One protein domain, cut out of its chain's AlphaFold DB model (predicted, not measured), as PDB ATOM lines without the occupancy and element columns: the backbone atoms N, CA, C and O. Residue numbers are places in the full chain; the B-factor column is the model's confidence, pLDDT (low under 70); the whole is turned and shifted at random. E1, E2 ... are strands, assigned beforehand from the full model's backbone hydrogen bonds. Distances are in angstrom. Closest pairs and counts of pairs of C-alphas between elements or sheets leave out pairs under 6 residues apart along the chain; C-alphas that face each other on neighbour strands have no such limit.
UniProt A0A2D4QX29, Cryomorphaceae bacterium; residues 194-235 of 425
ATOM      1  N   VAL A 194      50.949  16.601 -27.315       87.94
ATOM      2  CA  VAL A 194      51.089  18.050 -27.503       87.94
ATOM      3  C   VAL A 194      50.131  18.748 -26.547       87.94
ATOM      4  O   VAL A 194      48.916  18.572 -26.639       87.94
ATOM      5  N   ASN A 195      50.685  19.520 -25.616       82.00
ATOM      6  CA  ASN A 195      49.913  20.368 -24.722       82.00
ATOM      7  C   ASN A 195      49.859  21.791 -25.296       82.00
ATOM      8  O   ASN A 195      50.892  22.387 -25.597       82.00
ATOM      9  N   ILE A 196      48.651  22.324 -25.445       84.56
ATOM     10  CA  ILE A 196      48.379  23.677 -25.913       84.56
ATOM     11  C   ILE A 196      47.954  24.519 -24.706       84.56
ATOM     12  O   ILE A 196      46.853  24.359 -24.172       84.56
ATOM     13  N   ASN A 197      48.835  25.436 -24.295       73.81
ATOM     14  CA  ASN A 197      48.599  26.441 -23.249       73.81
ATOM     15  C   ASN A 197      48.231  25.880 -21.854       73.81
ATOM     16  O   ASN A 197      47.520  26.524 -21.086       73.81
ATOM     17  N   GLY A 198      48.620  24.648 -21.522       75.81
ATOM     18  CA  GLY A 198      48.259  23.974 -20.265       75.81
ATOM     19  C   GLY A 198      46.787  23.552 -20.171       75.81
ATOM     20  O   GLY A 198      46.456  22.688 -19.364       75.81
ATOM     21  N   ALA A 199      45.919  24.129 -21.004       80.06
ATOM     22  CA  ALA A 199      44.476  23.950 -20.969       80.06
ATOM     23  C   ALA A 199      44.015  22.715 -21.743       80.06
ATOM     24  O   ALA A 199      43.039  22.087 -21.344       80.06
ATOM     25  N   TYR A 200      44.698  22.365 -22.837       87.25
ATOM     26  CA  TYR A 200      44.301  21.246 -23.684       87.25
ATOM     27  C   TYR A 200      45.479  20.357 -24.039       87.25
ATOM     28  O   TYR A 200      46.551  20.830 -24.400       87.25
ATOM     29  N   THR A 201      45.254  19.052 -24.005       87.50
ATOM     30  CA  THR A 201      46.223  18.056 -24.452       87.50
ATOM     31  C   THR A 201      45.643  17.270 -25.623       87.50
ATOM     32  O   THR A 201      44.625  16.596 -25.459       87.50
ATOM     33  N   LEU A 202      46.279  17.358 -26.797       90.06
ATOM     34  CA  LEU A 202      45.831  16.684 -28.019       90.06
ATOM     35  C   LEU A 202      46.092  15.163 -27.961       90.06
ATOM     36  O   LEU A 202      47.114  14.738 -27.409       90.06
ATOM     37  N   PRO A 203      45.208  14.323 -28.537       89.31
ATOM     38  CA  PRO A 203      45.473  12.898 -28.722       89.31
ATOM     39  C   PRO A 203      46.661  12.654 -29.659       89.31
ATOM     40  O   PRO A 203      46.949  13.459 -30.537       89.31
ATOM     41  N   SER A 204      47.321  11.506 -29.506       87.19
ATOM     42  CA  SER A 204      48.447  11.084 -30.356       87.19
ATOM     43  C   SER A 204      48.040  10.268 -31.595       87.19
ATOM     44  O   SER A 204      48.909   9.832 -32.342       87.19
ATOM     45  N   SER A 205      46.744  10.017 -31.791       86.69
ATOM     46  CA  SER A 205      46.141   9.360 -32.964       86.69
ATOM     47  C   SER A 205      45.012  10.250 -33.472       86.69
ATOM     48  O   SER A 205      44.441  10.984 -32.677       86.69
ATOM     49  N   ASP A 206      44.705  10.174 -34.761       87.25
ATOM     50  CA  ASP A 206      43.649  10.884 -35.492       87.25
ATOM     51  C   ASP A 206      42.233  10.302 -35.314       87.25
ATOM     52  O   ASP A 206      41.280  10.810 -35.902       87.25
ATOM     53  N   GLY A 207      42.076   9.275 -34.476       89.56
ATOM     54  CA  GLY A 207      40.789   8.620 -34.257       89.56
ATOM     55  C   GLY A 207      40.374   7.710 -35.417       89.56
ATOM     56  O   GLY A 207      41.154   7.373 -36.301       89.56
ATOM     57  N   SER A 208      39.134   7.236 -35.371       89.25
ATOM     58  CA  SER A 208      38.481   6.548 -36.495       89.25
ATOM     59  C   SER A 208      37.647   7.535 -37.316       89.25
ATOM     60  O   SER A 208      37.306   8.610 -36.822       89.25
ATOM     61  N   ALA A 209      37.279   7.153 -38.543       85.69
ATOM     62  CA  ALA A 209      36.357   7.933 -39.370       85.69
ATOM     63  C   ALA A 209      35.089   8.324 -38.583       85.69
ATOM     64  O   ALA A 209      34.604   7.554 -37.752       85.69
ATOM     65  N   ASP A 210      34.597   9.538 -38.835       78.69
ATOM     66  CA  ASP A 210      33.384  10.116 -38.237       78.69
ATOM     67  C   ASP A 210      33.417  10.326 -36.709       78.69
ATOM     68  O   ASP A 210      32.391  10.598 -36.078       78.69
ATOM     69  N   GLN A 211      34.597  10.253 -36.087       88.44
ATOM     70  CA  GLN A 211      34.785  10.674 -34.698       88.44
ATOM     71  C   GLN A 211      35.031  12.181 -34.597       88.44
ATOM     72  O   GLN A 211      35.591  12.811 -35.492       88.44
ATOM     73  N   PHE A 212      34.647  12.765 -33.463       87.81
ATOM     74  CA  PHE A 212      34.893  14.174 -33.158       87.81
ATOM     75  C   PHE A 212      35.818  14.311 -31.952       87.81
ATOM     76  O   PHE A 212      35.899  13.425 -31.097       87.81
ATOM     77  N   LEU A 213      36.505  15.446 -31.859       92.00
ATOM     78  CA  LEU A 213      37.368  15.746 -30.727       92.00
ATOM     79  C   LEU A 213      36.536  16.344 -29.586       92.00
ATOM     80  O   LEU A 213      35.953  17.417 -29.731       92.00
ATOM     81  N   LYS A 214      36.478  15.655 -28.445       89.50
ATOM     82  CA  LYS A 214      35.780  16.114 -27.236       89.50
ATOM     83  C   LYS A 214      36.755  16.449 -26.120       89.50
ATOM     84  O   LYS A 214      37.795  15.805 -25.989       89.50
ATOM     85  N   THR A 215      36.371  17.405 -25.279       90.31
ATOM     86  CA  THR A 215      37.027  17.658 -23.993       90.31
ATOM     87  C   THR A 215      36.319  16.909 -22.866       90.31
ATOM     88  O   THR A 215      35.100  16.747 -22.896       90.31
ATOM     89  N   ASP A 216      37.076  16.455 -21.870       87.00
ATOM     90  CA  ASP A 216      36.557  15.919 -20.605       87.00
ATOM     91  C   ASP A 216      36.307  17.003 -19.536       87.00
ATOM     92  O   ASP A 216      35.899  16.684 -18.423       87.00
ATOM     93  N   GLY A 217      36.572  18.278 -19.845       89.12
ATOM     94  CA  GLY A 217      36.501  19.385 -18.884       89.12
ATOM     95  C   GLY A 217      37.692  19.472 -17.918       89.12
ATOM     96  O   GLY A 217      37.796  20.449 -17.183       89.12
ATOM     97  N   ALA A 218      38.615  18.507 -17.954       89.38
ATOM     98  CA  ALA A 218      39.871  18.489 -17.198       89.38
ATOM     99  C   ALA A 218      41.098  18.768 -18.089       89.38
ATOM    100  O   ALA A 218      42.241  18.615 -17.658       89.38
ATOM    101  N   GLY A 219      40.861  19.178 -19.338       88.25
ATOM    102  CA  GLY A 219      41.895  19.560 -20.294       88.25
ATOM    103  C   GLY A 219      42.432  18.422 -21.162       88.25
ATOM    104  O   GLY A 219      43.363  18.638 -21.941       88.25
ATOM    105  N   ASN A 220      41.848  17.220 -21.117       89.31
ATOM    106  CA  ASN A 220      42.163  16.193 -22.109       89.31
ATOM    107  C   ASN A 220      41.221  16.315 -23.299       89.31
ATOM    108  O   ASN A 220      39.999  16.345 -23.144       89.31
ATOM    109  N   LEU A 221      41.800  16.337 -24.496       92.44
ATOM    110  CA  LEU A 221      41.061  16.126 -25.725       92.44
ATOM    111  C   LEU A 221      41.156  14.639 -26.093       92.44
ATOM    112  O   LEU A 221      42.206  14.014 -25.944       92.44
ATOM    113  N   SER A 222      40.043  14.048 -26.516       91.88
ATOM    114  CA  SER A 222      39.954  12.644 -26.937       91.88
ATOM    115  C   SER A 222      38.973  12.506 -28.091       91.88
ATOM    116  O   SER A 222      38.020  13.279 -28.179       91.88
ATOM    117  N   PHE A 223      39.192  11.532 -28.971       91.94
ATOM    118  CA  PHE A 223      38.197  11.209 -29.983       91.94
ATOM    119  C   PHE A 223      37.022  10.496 -29.316       91.94
ATOM    120  O   PHE A 223      37.177   9.453 -28.677       91.94
ATOM    121  N   GLY A 224      35.848  11.106 -29.407       85.69
ATOM    122  CA  GLY A 224      34.587  10.489 -29.043       85.69
ATOM    123  C   GLY A 224      33.884   9.995 -30.295       85.69
ATOM    124  O   GLY A 224      33.827  10.704 -31.299       85.69
ATOM    125  N   SER A 225      33.293   8.805 -30.227       76.81
ATOM    126  CA  SER A 225      32.180   8.493 -31.113       76.81
ATOM    127  C   SER A 225      30.973   9.320 -30.678       76.81
ATOM    128  O   SER A 225      30.658   9.416 -29.486       76.81
ATOM    129  N   ILE A 226      30.284   9.926 -31.638       69.69
ATOM    130  CA  ILE A 226      28.914  10.369 -31.414       69.69
ATOM    131  C   ILE A 226      28.090   9.079 -31.538       69.69
ATOM    132  O   ILE A 226      27.952   8.505 -32.612       69.69
ATOM    133  N   SER A 227      27.669   8.499 -30.410       63.78
ATOM    134  CA  SER A 227      26.871   7.262 -30.418       63.78
ATOM    135  C   SER A 227      25.421   7.589 -30.776       63.78
ATOM    136  O   SER A 227      24.516   7.418 -29.966       63.78
ATOM    137  N   VAL A 228      25.219   8.102 -31.983       62.56
ATOM    138  CA  VAL A 228      23.898   8.338 -32.579       62.56
ATOM    139  C   VAL A 228      23.398   7.103 -33.336       62.56
ATOM    140  O   VAL A 228      22.253   7.070 -33.767       62.56
ATOM    141  N   GLY A 229      24.216   6.050 -33.461       68.06
ATOM    142  CA  GLY A 229      23.861   4.887 -34.270       68.06
ATOM    143  C   GLY A 229      23.718   5.306 -35.731       68.06
ATOM    144  O   GLY A 229      24.682   5.793 -36.312       68.06
ATOM    145  N   ASP A 230      22.525   5.141 -36.306       70.25
ATOM    146  CA  ASP A 230      22.224   5.622 -37.660       70.25
ATOM    147  C   ASP A 230      21.837   7.115 -37.718       70.25
ATOM    148  O   ASP A 230      21.838   7.700 -38.800       70.25
ATOM    149  N   LEU A 231      21.504   7.730 -36.576       80.69
ATOM    150  CA  LEU A 231      20.779   8.995 -36.536       80.69
ATOM    151  C   LEU A 231      21.647  10.134 -37.084       80.69
ATOM    152  O   LEU A 231      22.738  10.407 -36.585       80.69
ATOM    153  N   SER A 232      21.141  10.840 -38.095       79.94
ATOM    154  CA  SER A 232      21.848  11.929 -38.774       79.94
ATOM    155  C   SER A 232      21.125  13.258 -38.576       79.94
ATOM    156  O   SER A 232      19.924  13.364 -38.820       79.94
ATOM    157  N   ILE A 233      21.856  14.286 -38.136       83.81
ATOM    158  CA  ILE A 233      21.340  15.652 -37.977       83.81
ATOM    159  C   ILE A 233      22.035  16.536 -39.008       83.81
ATOM    160  O   ILE A 233      23.234  16.791 -38.906       83.81
ATOM    161  N   ILE A 234      21.283  16.990 -40.010       80.25
ATOM    162  CA  ILE A 234      21.808  17.789 -41.123       80.25
ATOM    163  C   ILE A 234      20.933  19.028 -41.286       80.25
ATOM    164  O   ILE A 234      19.780  18.946 -41.715       80.25
ATOM    165  N   GLY A 235      21.493  20.191 -40.951       85.25
ATOM    166  CA  GLY A 235      20.775  21.462 -41.012       85.25
ATOM    167  C   GLY A 235      19.539  21.453 -40.111       85.25
ATOM    168  O   GLY A 235      19.662  21.371 -38.894       85.25
TER     169      GLY A 235
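Overview. This is residues 194 to 235 of the 425 residues of a protein of Cryomorphaceae bacterium (UniProt A0A2D4QX29). With little regular structure, a long loop, residues 194 to 211, leads into a small two-strand hairpin, E1 and E2, and a tail, residues 228 to 235 with E3, sticks out. The 42 printed residues hold no named helix and three strands, in order E1, E2, E3, with 11 residues in them; the class is all strand, and the sheet E1 - E2 is antiparallel. The whole is loose, with a radius of gyration of the C-alphas of 12.4 A, and spans 36 by 19 by 16 A.

Arrangement. Residues 195 to 196 pair with residues 200 to 201, antiparallel. E1, residues 212 to 215, and E2, residues 221 to 224, form an antiparallel hairpin, 134 degrees between directions; N 214 and O 222, 2.8 A apart, are within hydrogen-bond range. E3, residues 232 to 234, pairs with no named strand and is apart from E1 and E2.

Along the chain. E1 runs 10.0 A from C-alpha 212 at (34.893, 14.174, -33.158). E2 runs 9.2 A; E3 runs 6.3 A to C-alpha 234 at (21.808, 17.789, -41.123).

Size, cuts and confidence. The printed part has no cut and no long link. Residues 226 to 229 have pLDDT under 70.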